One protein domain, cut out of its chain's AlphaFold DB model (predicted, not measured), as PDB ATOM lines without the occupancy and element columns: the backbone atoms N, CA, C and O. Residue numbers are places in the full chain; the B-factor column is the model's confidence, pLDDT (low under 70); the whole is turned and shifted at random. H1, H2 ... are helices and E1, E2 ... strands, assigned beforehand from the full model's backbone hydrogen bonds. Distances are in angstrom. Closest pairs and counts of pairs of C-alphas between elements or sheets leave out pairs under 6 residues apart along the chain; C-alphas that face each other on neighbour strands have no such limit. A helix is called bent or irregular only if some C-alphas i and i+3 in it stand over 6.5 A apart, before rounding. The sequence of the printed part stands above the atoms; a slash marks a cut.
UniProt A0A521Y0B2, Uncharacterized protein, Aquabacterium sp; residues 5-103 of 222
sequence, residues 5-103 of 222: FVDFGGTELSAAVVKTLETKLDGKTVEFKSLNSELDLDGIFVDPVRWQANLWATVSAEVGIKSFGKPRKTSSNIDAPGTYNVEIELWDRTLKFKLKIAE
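AT A GLANCE: This is residues 5 to 103 of the 222 residues of an uncharacterized protein of Aquabacterium sp (UniProt A0A521Y0B2). A strongly twisted sheet of five strands curls round one helix, H2, while a second helix, H1, is on the same face of the sheet near one end of the long axis; the other face has no named helix. The long link of residues 34 to 47 makes the other end of that axis. The printed part has 99 residues, with two named helices and five named strands in the order E1, H1, E2, H2, E3, E4, E5; the sheet, E1, E3, E4, E5, E2, is mixed, and the class is mixed, helices and strands, in two layers, the helices on one face of the sheet. The whole is compact, with a radius of gyration of the C-alphas of 13.3 A, yet elongated in outline, spanning 42 by 25 by 21 A.

HOW THE PARTS SIT: In the sheet, E3 (residues 73 to 76), E4 (residues 82 to 89) and E5 (residues 94 to 102) form a meander, each strand the antiparallel neighbour of the one before. E3 and E4 are a hairpin, with N 75 and O 87 at 2.9 A; E4 and E5 are another, with N 84 and O 99 at 2.8 A. Edge strand E1 (residues 5 to 7) is antiparallel to E3, with N 6 and O 74 at 2.9 A. Edge strand E2 (residues 29 to 33) is parallel to E5 at 38 degrees, with N 30 and O 98 at 2.8 A. These N and O pairs are within hydrogen-bond range. E1 and E2 are apart. H2 (residues 48 to 62) is on the sheet; its closest C-alphas to E1 are those of Ala 53 and Val 6, 6.5 A, and to E3 those of Trp 56 and Thr 74, 7.2 A. E2, H2 and E3 form a split strand-helix-strand unit, two strands running the same way with a helix between them in the chain and E4 and E5 between them in the sheet; its crossover is right-handed. H1 (residues 15 to 25) is over E5 at a height over the sheet of 9.2 A, and it only just stands up from the sheet, rising 42 degrees; the closest C-alphas, of Leu 25 and Phe 97, are 5.6 A apart. H1 and H2 are near each other, with 5 pairs of C-alphas within 10 A. In H1 every O i to N i+4 pair is within hydrogen-bond range, in H2 9 of 11.

IN THESE COORDINATES: E5 measures 25.1 A from C-alpha 94 to C-alpha 102 at (23.140, 42.279, 27.112), and E4 21.8 A. E3 measures 10.2 A, E2 13.4 A, and E1 6.6 A from C-alpha 5 at (6.433, 29.029, 23.990). H2 measures 19.4 A and is irregular, C-alphas 53 and 56 being 7.1 A apart. H1 measures 15.0 A from C-alpha 15 at (-7.056, 48.058, 22.068).

THE WHOLE: The two C-alphas farthest apart, of Ala 15 and Leu 41, are 42.4 A from each other. The printed part has no cut. The link from E2 to H2, 14 residues, is long. Mean pLDDT of the printed part is 81.2; residues 9 to 11, 36, 41 to 42 and 67 to 69 are under 70.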
ATOM      1  N   PHE A   5       7.582  28.142  23.898       78.44
ATOM      2  CA  PHE A   5       6.433  29.029  23.990       78.44
ATOM      3  C   PHE A   5       5.713  28.912  25.326       78.44
ATOM      4  O   PHE A   5       5.781  27.880  25.990       78.44
ATOM      5  N   VAL A   6       4.999  29.975  25.683       76.94
ATOM      6  CA  VAL A   6       4.054  30.005  26.801       76.94
ATOM      7  C   VAL A   6       2.707  30.439  26.246       76.94
ATOM      8  O   VAL A   6       2.611  31.505  25.640       76.94
ATOM      9  N   ASP A   7       1.695  29.590  26.418       78.75
ATOM     10  CA  ASP A   7       0.292  29.919  26.163       78.75
ATOM     11  C   ASP A   7      -0.325  30.395  27.479       78.75
ATOM     12  O   ASP A   7      -0.197  29.729  28.509       78.75
ATOM     13  N   PHE A   8      -0.933  31.577  27.468       76.69
ATOM     14  CA  PHE A   8      -1.486  32.176  28.676       76.69
ATOM     15  C   PHE A   8      -2.983  31.927  28.849       76.69
ATOM     16  O   PHE A   8      -3.485  32.234  29.930       76.69
ATOM     17  N   GLY A   9      -3.690  31.419  27.829       67.00
ATOM     18  CA  GLY A   9      -5.125  31.104  27.884       67.00
ATOM     19  C   GLY A   9      -6.036  32.214  28.442       67.00
ATOM     20  O   GLY A   9      -7.111  31.912  28.951       67.00
ATOM     21  N   GLY A  10      -5.579  33.474  28.440       63.91
ATOM     22  CA  GLY A  10      -6.135  34.564  29.248       63.91
ATOM     23  C   GLY A  10      -7.082  35.507  28.504       63.91
ATOM     24  O   GLY A  10      -7.401  35.319  27.334       63.91
ATOM     25  N   THR A  11      -7.509  36.560  29.205       68.25
ATOM     26  CA  THR A  11      -8.322  37.662  28.674       68.25
ATOM     27  C   THR A  11      -7.553  38.510  27.664       68.25
ATOM     28  O   THR A  11      -6.380  38.835  27.862       68.25
ATOM     29  N   GLU A  12      -8.244  38.884  26.588       75.88
ATOM     30  CA  GLU A  12      -7.720  39.716  25.508       75.88
ATOM     31  C   GLU A  12      -7.176  41.064  26.012       75.88
ATOM     32  O   GLU A  12      -7.712  41.685  26.935       75.88
ATOM     33  N   LEU A  13      -6.073  41.515  25.408       84.19
ATOM     34  CA  LEU A  13      -5.488  42.822  25.694       84.19
ATOM     35  C   LEU A  13      -6.402  43.929  25.157       84.19
ATOM     36  O   LEU A  13      -6.931  43.827  24.055       84.19
ATOM     37  N   SER A  14      -6.541  45.032  25.894       85.69
ATOM     38  CA  SER A  14      -7.326  46.167  25.405       85.69
ATOM     39  C   SER A  14      -6.697  46.793  24.152       85.69
ATOM     40  O   SER A  14      -5.474  46.804  23.990       85.69
ATOM     41  N   ALA A  15      -7.520  47.407  23.297       86.06
ATOM     42  CA  ALA A  15      -7.056  48.058  22.068       86.06
ATOM     43  C   ALA A  15      -5.955  49.114  22.311       86.06
ATOM     44  O   ALA A  15      -5.038  49.265  21.505       86.06
ATOM     45  N   ALA A  16      -6.001  49.821  23.447       85.81
ATOM     46  CA  ALA A  16      -4.971  50.787  23.831       85.81
ATOM     47  C   ALA A  16      -3.612  50.121  24.119       85.81
ATOM     48  O   ALA A  16      -2.561  50.644  23.737       85.81
ATOM     49  N   VAL A  17      -3.632  48.948  24.761       87.25
ATOM     50  CA  VAL A  17      -2.432  48.142  25.002       87.25
ATOM     51  C   VAL A  17      -1.888  47.606  23.680       87.25
ATOM     52  O   VAL A  17      -0.698  47.765  23.418       87.25
ATOM     53  N   VAL A  18      -2.752  47.066  22.814       87.75
ATOM     54  CA  VAL A  18      -2.362  46.565  21.483       87.75
ATOM     55  C   VAL A  18      -1.685  47.657  20.652       87.75
ATOM     56  O   VAL A  18      -0.560  47.466  20.199       87.75
ATOM     57  N   LYS A  19      -2.286  48.849  20.559       88.44
ATOM     58  CA  LYS A  19      -1.700  49.986  19.830       88.44
ATOM     59  C   LYS A  19      -0.331  50.400  20.381       88.44
ATOM     60  O   LYS A  19       0.570  50.774  19.627       88.44
ATOM     61  N   THR A  20      -0.159  50.340  21.703       88.38
ATOM     62  CA  THR A  20       1.126  50.638  22.355       88.38
ATOM     63  C   THR A  20       2.185  49.605  21.978       88.38
ATOM     64  O   THR A  20       3.312  49.985  21.658       88.38
ATOM     65  N   LEU A  21       1.824  48.318  21.975       87.31
ATOM     66  CA  LEU A  21       2.714  47.230  21.565       87.31
ATOM     67  C   LEU A  21       3.135  47.383  20.105       87.31
ATOM     68  O   LEU A  21       4.326  47.361  19.828       87.31
ATOM     69  N   GLU A  22       2.197  47.609  19.189       87.81
ATOM     70  CA  GLU A  22       2.500  47.825  17.767       87.81
ATOM     71  C   GLU A  22       3.466  48.994  17.577       87.81
ATOM     72  O   GLU A  22       4.494  48.873  16.917       87.81
ATOM     73  N   THR A  23       3.197  50.114  18.251       88.38
ATOM     74  CA  THR A  23       4.037  51.309  18.147       88.38
ATOM     75  C   THR A  23       5.442  51.081  18.702       88.38
ATOM     76  O   THR A  23       6.401  51.654  18.186       88.38
ATOM     77  N   LYS A  24       5.598  50.307  19.783       86.50
ATOM     78  CA  LYS A  24       6.879  50.176  20.501       86.50
ATOM     79  C   LYS A  24       7.681  48.928  20.141       86.50
ATOM     80  O   LYS A  24       8.896  48.956  20.318       86.50
ATOM     81  N   LEU A  25       7.041  47.881  19.632       86.62
ATOM     82  CA  LEU A  25       7.667  46.583  19.387       86.62
ATOM     83  C   LEU A  25       7.750  46.231  17.908       86.62
ATOM     84  O   LEU A  25       8.791  45.740  17.488       86.62
ATOM     85  N   ASP A  26       6.693  46.445  17.122       83.38
ATOM     86  CA  ASP A  26       6.599  45.812  15.804       83.38
ATOM     87  C   ASP A  26       7.708  46.288  14.852       83.38
ATOM     88  O   ASP A  26       7.906  47.486  14.635       83.38
ATOM     89  N   GLY A  27       8.507  45.337  14.361       80.19
ATOM     90  CA  GLY A  27       9.700  45.603  13.549       80.19
ATOM     91  C   GLY A  27      10.870  46.274  14.291       80.19
ATOM     92  O   GLY A  27      11.883  46.593  13.667       80.19
ATOM     93  N   LYS A  28      10.771  46.485  15.609       86.25
ATOM     94  CA  LYS A  28      11.774  47.187  16.424       86.25
ATOM     95  C   LYS A  28      12.695  46.229  17.172       86.25
ATOM     96  O   LYS A  28      12.435  45.034  17.296       86.25
ATOM     97  N   THR A  29      13.808  46.779  17.659       85.75
ATOM     98  CA  THR A  29      14.703  46.101  18.604       85.75
ATOM     99  C   THR A  29      14.503  46.699  19.985       85.75
ATOM    100  O   THR A  29      14.565  47.915  20.137       85.75
ATOM    101  N   VAL A  30      14.278  45.844  20.977       85.12
ATOM    102  CA  VAL A  30      14.133  46.228  22.380       85.12
ATOM    103  C   VAL A  30      15.315  45.670  23.156       85.12
ATOM    104  O   VAL A  30      15.638  44.487  23.024       85.12
ATOM    105  N   GLU A  31      15.973  46.525  23.931       85.75
ATOM    106  CA  GLU A  31      17.181  46.173  24.670       85.75
ATOM    107  C   GLU A  31      16.881  45.933  26.150       85.75
ATOM    108  O   GLU A  31      16.177  46.707  26.788       85.75
ATOM    109  N   PHE A  32      17.458  44.868  26.698       80.25
ATOM    110  CA  PHE A  32      17.329  44.457  28.087       80.25
ATOM    111  C   PHE A  32      18.706  44.210  28.681       80.25
ATOM    112  O   PHE A  32      19.621  43.717  28.014       80.25
ATOM    113  N   LYS A  33      18.843  44.512  29.968       79.31
ATOM    114  CA  LYS A  33      20.016  44.131  30.752       79.31
ATOM    115  C   LYS A  33      19.662  42.896  31.566       79.31
ATOM    116  O   LYS A  33      18.664  42.913  32.280       79.31
ATOM    117  N   SER A  34      20.468  41.847  31.447       75.19
ATOM    118  CA  SER A  34      20.396  40.724  32.385       75.19
ATOM    119  C   SER A  34      21.117  41.076  33.689       75.19
ATOM    120  O   SER A  34      21.938  41.998  33.731       75.19
ATOM    121  N   LEU A  35      20.803  40.359  34.766       76.38
ATOM    122  CA  LEU A  35      21.531  40.436  36.036       76.38
ATOM    123  C   LEU A  35      22.443  39.211  36.193       76.38
ATOM    124  O   LEU A  35      22.068  38.109  35.800       76.38
ATOM    125  N   ASN A  36      23.602  39.352  36.852       68.44
ATOM    126  CA  ASN A  36      24.508  38.214  37.117       68.44
ATOM    127  C   ASN A  36      23.821  37.060  37.864       68.44
ATOM    128  O   ASN A  36      24.165  35.899  37.669       68.44
ATOM    129  N   SER A  37      22.807  37.359  38.681       72.00
ATOM    130  CA  SER A  37      22.020  36.357  39.409       72.00
ATOM    131  C   SER A  37      21.112  35.493  38.522       72.00
ATOM    132  O   SER A  37      20.634  34.429  38.948       72.00
ATOM    133  N   GLU A  38      20.867  35.932  37.289       76.00
ATOM    134  CA  GLU A  38      20.082  35.228  36.278       76.00
ATOM    135  C   GLU A  38      20.940  34.316  35.405       76.00
ATOM    136  O   GLU A  38      20.379  33.439  34.746       76.00
ATOM    137  N   LEU A  39      22.266  34.481  35.442       76.00
ATOM    138  CA  LEU A  39      23.228  33.755  34.620       76.00
ATOM    139  C   LEU A  39      24.017  32.720  35.424       76.00
ATOM    140  O   LEU A  39      24.298  32.893  36.614       76.00
ATOM    141  N   ASP A  40      24.358  31.621  34.761       71.25
ATOM    142  CA  ASP A  40      25.257  30.604  35.284       71.25
ATOM    143  C   ASP A  40      26.723  30.985  35.023       71.25
ATOM    144  O   ASP A  40      27.041  32.062  34.511       71.25
ATOM    145  N   LEU A  41      27.646  30.095  35.390       66.50
ATOM    146  CA  LEU A  41      29.084  30.314  35.223       66.50
ATOM    147  C   LEU A  41      29.502  30.528  33.756       66.50
ATOM    148  O   LEU A  41      30.455  31.271  33.495       66.50
ATOM    149  N   ASP A  42      28.779  29.941  32.803       68.00
ATOM    150  CA  ASP A  42      29.042  30.054  31.368       68.00
ATOM    151  C   ASP A  42      28.355  31.271  30.732       68.00
ATOM    152  O   ASP A  42      28.594  31.559  29.562       68.00
ATOM    153  N   GLY A  43      27.586  32.041  31.509       74.38
ATOM    154  CA  GLY A  43      26.834  33.190  31.007       74.38
ATOM    155  C   GLY A  43      25.517  32.787  30.343       74.38
ATOM    156  O   GLY A  43      24.956  33.571  29.589       74.38
ATOM    157  N   ILE A  44      25.022  31.577  30.605       79.06
ATOM    158  CA  ILE A  44      23.733  31.066  30.123       79.06
ATOM    159  C   ILE A  44      22.672  31.357  31.187       79.06
ATOM    160  O   ILE A  44      22.986  31.388  32.377       79.06
ATOM    161  N   PHE A  45      21.407  31.567  30.812       78.69
ATOM    162  CA  PHE A  45      20.359  31.745  31.818       78.69
ATOM    163  C   PHE A  45      20.216  30.492  32.678       78.69
ATOM    164  O   PHE A  45      20.033  29.389  32.171       78.69
ATOM    165  N   VAL A  46      20.241  30.661  34.000       72.69
ATOM    166  CA  VAL A  46      20.209  29.507  34.907       72.69
ATOM    167  C   VAL A  46      18.866  28.771  34.881       72.69
ATOM    168  O   VAL A  46      18.776  27.586  35.203       72.69
ATOM    169  N   ASP A  47      17.807  29.493  34.534       75.94
ATOM    170  CA  ASP A  47      16.465  28.950  34.380       75.94
ATOM    171  C   ASP A  47      15.807  29.574  33.141       75.94
ATOM    172  O   ASP A  47      15.059  30.552  33.255       75.94
ATOM    173  N   PRO A  48      16.108  29.041  31.941       73.50
ATOM    174  CA  PRO A  48      15.561  29.558  30.690       73.50
ATOM    175  C   PRO A  48      14.031  29.479  30.652       73.50
ATOM    176  O   PRO A  48      13.383  30.344  30.072       73.50
ATOM    177  N   VAL A  49      13.433  28.483  31.321       74.62
ATOM    178  CA  VAL A  49      11.972  28.307  31.387       74.62
ATOM    179  C   VAL A  49      11.335  29.428  32.201       74.62
ATOM    180  O   VAL A  49      10.361  30.035  31.756       74.62
ATOM    181  N   ARG A  50      11.893  29.755  33.370       74.38
ATOM    182  CA  ARG A  50      11.426  30.896  34.168       74.38
ATOM    183  C   ARG A  50      11.637  32.219  33.440       74.38
ATOM    184  O   ARG A  50      10.768  33.086  33.514       74.38
ATOM    185  N   TRP A  51      12.749  32.372  32.724       75.94
ATOM    186  CA  TRP A  51      12.992  33.564  31.910       75.94
ATOM    187  C   TRP A  51      11.944  33.689  30.795       75.94
ATOM    188  O   TRP A  51      11.328  34.742  30.638       75.94
ATOM    189  N   GLN A  52      11.630  32.585  30.111       75.19
ATOM    190  CA  GLN A  52      10.568  32.519  29.105       75.19
ATOM    191  C   GLN A  52       9.184  32.852  29.692       75.19
ATOM    192  O   GLN A  52       8.419  33.594  29.076       75.19
ATOM    193  N   ALA A  53       8.865  32.350  30.888       74.00
ATOM    194  CA  ALA A  53       7.607  32.642  31.579       74.00
ATOM    195  C   ALA A  53       7.483  34.120  31.987       74.00
ATOM    196  O   ALA A  53       6.392  34.692  31.937       74.00
ATOM    197  N   ASN A  54       8.602  34.753  32.345       79.56
ATOM    198  CA  ASN A  54       8.657  36.160  32.736       79.56
ATOM    199  C   ASN A  54       8.810  37.124  31.555       79.56
ATOM    200  O   ASN A  54       8.609  38.324  31.738       79.56
ATOM    201  N   LEU A  55       9.100  36.626  30.350       82.44
ATOM    202  CA  LEU A  55       9.333  37.443  29.158       82.44
ATOM    203  C   LEU A  55       8.215  38.470  28.923       82.44
ATOM    204  O   LEU A  55       8.498  39.626  28.625       82.44
ATOM    205  N   TRP A  56       6.949  38.081  29.109       84.06
ATOM    206  CA  TRP A  56       5.821  39.010  28.972       84.06
ATOM    207  C   TRP A  56       5.853  40.145  30.002       84.06
ATOM    208  O   TRP A  56       5.616  41.298  29.647       84.06
ATOM    209  N   ALA A  57       6.149  39.834  31.265       82.69
ATOM    210  CA  ALA A  57       6.229  40.837  32.324       82.69
ATOM    211  C   ALA A  57       7.379  41.817  32.058       82.69
ATOM    212  O   ALA A  57       7.192  43.028  32.165       82.69
ATOM    213  N   THR A  58       8.528  41.292  31.634       80.38
ATOM    214  CA  THR A  58       9.714  42.069  31.262       80.38
ATOM    215  C   THR A  58       9.427  43.004  30.086       80.38
ATOM    216  O   THR A  58       9.656  44.206  30.190       80.38
ATOM    217  N   VAL A  59       8.833  42.489  29.003       82.75
ATOM    218  CA  VAL A  59       8.421  43.309  27.852       82.75
ATOM    219  C   VAL A  59       7.420  44.377  28.282       82.75
ATOM    220  O   VAL A  59       7.621  45.546  27.971       82.75
ATOM    221  N   SER A  60       6.378  43.999  29.030       83.75
ATOM    222  CA  SER A  60       5.328  44.920  29.486       83.75
ATOM    223  C   SER A  60       5.893  46.077  30.305       83.75
ATOM    224  O   SER A  60       5.511  47.222  30.076       83.75
ATOM    225  N   ALA A  61       6.812  45.787  31.230       83.06
ATOM    226  CA  ALA A  61       7.469  46.800  32.045       83.06
ATOM    227  C   ALA A  61       8.278  47.777  31.178       83.06
ATOM    228  O   ALA A  61       8.101  48.987  31.304       83.06
ATOM    229  N   GLU A  62       9.084  47.258  30.251       81.31
ATOM    230  CA  GLU A  62       9.958  48.067  29.392       81.31
ATOM    231  C   GLU A  62       9.170  48.967  28.437       81.31
ATOM    232  O   GLU A  62       9.475  50.147  28.258       81.31
ATOM    233  N   VAL A  63       8.080  48.455  27.861       81.44
ATOM    234  CA  VAL A  63       7.214  49.277  27.010       81.44
ATOM    235  C   VAL A  63       6.252  50.168  27.807       81.44
ATOM    236  O   VAL A  63       5.517  50.960  27.206       81.44
ATOM    237  N   GLY A  64       6.284  50.116  29.142       80.88
ATOM    238  CA  GLY A  64       5.497  50.970  30.033       80.88
ATOM    239  C   GLY A  64       4.014  50.600  30.116       80.88
ATOM    240  O   GLY A  64       3.177  51.459  30.391       80.88
ATOM    241  N   ILE A  65       3.667  49.337  29.861       82.94
ATOM    242  CA  ILE A  65       2.302  48.822  29.976       82.94
ATOM    243  C   ILE A  65       2.049  48.400  31.428       82.94
ATOM    244  O   ILE A  65       2.589  47.408  31.914       82.94
ATOM    245  N   LYS A  66       1.163  49.121  32.120       70.12
ATOM    246  CA  LYS A  66       0.589  48.684  33.403       70.12
ATOM    247  C   LYS A  66      -0.563  47.715  33.091       70.12
ATOM    248  O   LYS A  66      -1.635  48.142  32.681       70.12
ATOM    249  N   SER A  67      -0.299  46.409  33.140       62.91
ATOM    250  CA  SER A  67      -1.171  45.374  32.552       62.91
ATOM    251  C   SER A  67      -2.422  45.034  33.388       62.91
ATOM    252  O   SER A  67      -2.303  44.813  34.590       62.91
ATOM    253  N   PHE A  68      -3.560  44.814  32.708       59.22
ATOM    254  CA  PHE A  68      -4.724  44.036  33.187       59.22
ATOM    255  C   PHE A  68      -4.940  42.717  32.390       59.22
ATOM    256  O   PHE A  68      -5.999  42.105  32.501       59.22
ATOM    257  N   GLY A  69      -3.971  42.261  31.576       69.69
ATOM    258  CA  GLY A  69      -4.129  41.090  30.693       69.69
ATOM    259  C   GLY A  69      -2.810  40.530  30.138       69.69
ATOM    260  O   GLY A  69      -1.736  41.085  30.381       69.69
ATOM    261  N   LYS A  70      -2.874  39.414  29.399       83.94
ATOM    262  CA  LYS A  70      -1.707  38.738  28.790       83.94
ATOM    263  C   LYS A  70      -1.973  38.456  27.304       83.94
ATOM    264  O   LYS A  70      -3.131  38.266  26.942       83.94
ATOM    265  N   PRO A  71      -0.944  38.427  26.436       85.12
ATOM    266  CA  PRO A  71      -1.117  37.966  25.064       85.12
ATOM    267  C   PRO A  71      -1.537  36.498  25.066       85.12
ATOM    268  O   PRO A  71      -1.330  35.795  26.054       85.12
ATOM    269  N   ARG A  72      -2.065  36.012  23.942       85.56
ATOM    270  CA  ARG A  72      -2.418  34.597  23.798       85.56
ATOM    271  C   ARG A  72      -1.182  33.722  23.987       85.56
ATOM    272  O   ARG A  72      -1.198  32.783  24.777       85.56
ATOM    273  N   LYS A  73      -0.091  34.072  23.304       87.19
ATOM    274  CA  LYS A  73       1.146  33.291  23.325       87.19
ATOM    275  C   LYS A  73       2.378  34.178  23.214       87.19
ATOM    276  O   LYS A  73       2.384  35.142  22.453       87.19
ATOM    277  N   THR A  74       3.450  33.819  23.913       85.50
ATOM    278  CA  THR A  74       4.796  34.342  23.634       85.50
ATOM    279  C   THR A  74       5.719  33.209  23.216       85.50
ATOM    280  O   THR A  74       5.771  32.167  23.868       85.50
ATOM    281  N   SER A  75       6.453  33.404  22.120       84.62
ATOM    282  CA  SER A  75       7.386  32.406  21.589       84.62
ATOM    283  C   SER A  75       8.784  32.996  21.441       84.62
ATOM    284  O   SER A  75       8.953  34.082  20.885       84.62
ATOM    285  N   SER A  76       9.791  32.279  21.938       82.00
ATOM    286  CA  SER A  76      11.197  32.666  21.805       82.00
ATOM    287  C   SER A  76      12.124  31.444  21.864       82.00
ATOM    288  O   SER A  76      11.710  30.343  22.225       82.00
ATOM    289  N   ASN A  77      13.384  31.626  21.486       82.44
ATOM    290  CA  ASN A  77      14.451  30.635  21.635       82.44
ATOM    291  C   ASN A  77      15.579  31.150  22.547       82.44
ATOM    292  O   ASN A  77      16.743  30.859  22.286       82.44
ATOM    293  N   ILE A  78      15.229  31.951  23.559       82.88
ATOM    294  CA  ILE A  78      16.178  32.562  24.493       82.88
ATOM    295  C   ILE A  78      16.710  31.505  25.463       82.88
ATOM    296  O   ILE A  78      15.957  30.885  26.212       82.88
ATOM    297  N   ASP A  79      18.023  31.346  25.466       80.94
ATOM    298  CA  ASP A  79      18.774  30.448  26.340       80.94
ATOM    299  C   ASP A  79      19.965  31.151  27.014       80.94
ATOM    300  O   ASP A  79      20.338  30.791  28.128       80.94
ATOM    301  N   ALA A  80      20.494  32.213  26.405       83.56
ATOM    302  CA  ALA A  80      21.569  33.051  26.929       83.56
ATOM    303  C   ALA A  80      21.339  34.538  26.572       83.56
ATOM    304  O   ALA A  80      20.406  34.868  25.835       83.56
ATOM    305  N   PRO A  81      22.149  35.480  27.084       87.12
ATOM    306  CA  PRO A  81      22.209  36.836  26.555       87.12
ATOM    307  C   PRO A  81      22.584  36.831  25.065       87.12
ATOM    308  O   PRO A  81      23.450  36.082  24.621       87.12
ATOM    309  N   GLY A  82      21.928  37.677  24.276       88.19
ATOM    310  CA  GLY A  82      22.062  37.685  22.823       88.19
ATOM    311  C   GLY A  82      20.946  38.469  22.144       88.19
ATOM    312  O   GLY A  82      20.163  39.153  22.799       88.19
ATOM    313  N   THR A  83      20.873  38.385  20.814       89.94
ATOM    314  CA  THR A  83      19.782  38.994  20.038       89.94
ATOM    315  C   THR A  83      18.882  37.914  19.458       89.94
ATOM    316  O   THR A  83      19.349  37.056  18.712       89.94
ATOM    317  N   TYR A  84      17.589  37.988  19.757       88.06
ATOM    318  CA  TYR A  84      16.606  36.962  19.431       88.06
ATOM    319  C   TYR A  84      15.403  37.554  18.705       88.06
ATOM    320  O   TYR A  84      14.987  38.675  18.988       88.06
ATOM    321  N   ASN A  85      14.816  36.784  17.788       88.81
ATOM    322  CA  ASN A  85      13.509  37.116  17.228       88.81
ATOM    323  C   ASN A  85      12.432  36.601  18.187       88.81
ATOM    324  O   ASN A  85      12.380  35.404  18.473       88.81
ATOM    325  N   VAL A  86      11.581  37.503  18.663       87.94
ATOM    326  CA  VAL A  86      10.478  37.195  19.573       87.94
ATOM    327  C   VAL A  86       9.160  37.446  18.861       87.94
ATOM    328  O   VAL A  86       9.004  38.415  18.114       87.94
ATOM    329  N   GLU A  87       8.211  36.547  19.098       89.62
ATOM    330  CA  GLU A  87       6.864  36.623  18.547       89.62
ATOM    331  C   GLU A  87       5.855  36.658  19.696       89.62
ATOM    332  O   GLU A  87       5.870  35.794  20.579       89.62
ATOM    333  N   ILE A  88       4.986  37.669  19.680       87.88
ATOM    334  CA  ILE A  88       3.835  37.776  20.577       87.88
ATOM    335  C   ILE A  88       2.581  37.561  19.738       87.88
ATOM    336  O   ILE A  88       2.278  38.347  18.843       87.88
ATOM    337  N   GLU A  89       1.853  36.491  20.029       88.69
ATOM    338  CA  GLU A  89       0.575  36.186  19.402       88.69
ATOM    339  C   GLU A  89      -0.551  36.879  20.173       88.69
ATOM    340  O   GLU A  89      -0.743  36.660  21.376       88.69
ATOM    341  N   LEU A  90      -1.283  37.729  19.463       85.56
ATOM    342  CA  LEU A  90      -2.573  38.275  19.862       85.56
ATOM    343  C   LEU A  90      -3.679  37.406  19.242       85.56
ATOM    344  O   LEU A  90      -3.399  36.481  18.483       85.56
ATOM    345  N   TRP A  91      -4.941  37.677  19.558       82.31
ATOM    346  CA  TRP A  91      -6.055  36.866  19.055       82.31
ATOM    347  C   TRP A  91      -6.259  36.978  17.538       82.31
ATOM    348  O   TRP A  91      -6.686  36.014  16.908       82.31
ATOM    349  N   ASP A  92      -5.922  38.123  16.950       84.56
ATOM    350  CA  ASP A  92      -6.157  38.444  15.540       84.56
ATOM    351  C   ASP A  92      -4.871  38.572  14.702       84.56
ATOM    352  O   ASP A  92      -4.932  38.567  13.471       84.56
ATOM    353  N   ARG A  93      -3.699  38.697  15.340       86.06
ATOM    354  CA  ARG A  93      -2.413  38.938  14.664       86.06
ATOM    355  C   ARG A  93      -1.212  38.490  15.496       86.06
ATOM    356  O   ARG A  93      -1.318  38.190  16.682       86.06
ATOM    357  N   THR A  94      -0.030  38.501  14.889       89.19
ATOM    358  CA  THR A  94       1.242  38.247  15.581       89.19
ATOM    359  C   THR A  94       2.168  39.440  15.421       89.19
ATOM    360  O   THR A  94       2.451  39.851  14.300       89.19
ATOM    361  N   LEU A  95       2.682  39.954  16.537       88.06
ATOM    362  CA  LEU A  95       3.702  40.999  16.553       88.06
ATOM    363  C   LEU A  95       5.090  40.363  16.572       88.06
ATOM    364  O   LEU A  95       5.333  39.424  17.340       88.06
ATOM    365  N   LYS A  96       6.006  40.883  15.750       89.94
ATOM    366  CA  LYS A  96       7.375  40.365  15.626       89.94
ATOM    367  C   LYS A  96       8.380  41.459  15.945       89.94
ATOM    368  O   LYS A  96       8.330  42.545  15.374       89.94
ATOM    369  N   PHE A  97       9.327  41.162  16.823       88.62
ATOM    370  CA  PHE A  97      10.353  42.121  17.220       88.62
ATOM    371  C   PHE A  97      11.664  41.427  17.567       88.62
ATOM    372  O   PHE A  97      11.720  40.209  17.759       88.62
ATOM    373  N   LYS A  98      12.739  42.210  17.634       89.31
ATOM    374  CA  LYS A  98      14.038  41.742  18.110       89.31
ATOM    375  C   LYS A  98      14.197  42.078  19.584       89.31
ATOM    376  O   LYS A  98      13.982  43.212  20.000       89.31
ATOM    377  N   LEU A  99      14.617  41.098  20.361       87.44
ATOM    378  CA  LEU A  99      14.977  41.246  21.759       87.44
ATOM    379  C   LEU A  99      16.491  41.143  21.873       87.44
ATOM    380  O   LEU A  99      17.052  40.110  21.518       87.44
ATOM    381  N   LYS A 100      17.154  42.185  22.361       89.12
ATOM    382  CA  LYS A 100      18.589  42.166  22.634       89.12
ATOM    383  C   LYS A 100      18.804  42.150  24.136       89.12
ATOM    384  O   LYS A 100      18.450  43.104  24.813       89.12
ATOM    385  N   ILE A 101      19.392  41.082  24.653       86.50
ATOM    386  CA  ILE A 101      19.726  40.940  26.065       86.50
ATOM    387  C   ILE A 101      21.239  41.045  26.203       86.50
ATOM    388  O   ILE A 101      21.967  40.189  25.705       86.50
ATOM    389  N   ALA A 102      21.720  42.107  26.842       84.81
ATOM    390  CA  ALA A 102      23.140  42.279  27.112       84.81
ATOM    391  C   ALA A 102      23.572  41.426  28.314       84.81
ATOM    392  O   ALA A 102      22.874  41.377  29.334       84.81
ATOM    393  N   GLU A 103      24.735  40.785  28.192       80.19
ATOM    394  CA  GLU A 103      25.435  40.172  29.324       80.19
ATOM    395  C   GLU A 103      25.945  41.286  30.265       80.19
ATOM    396  O   GLU A 103      26.342  42.356  29.781       80.19
TER     397      GLU A 103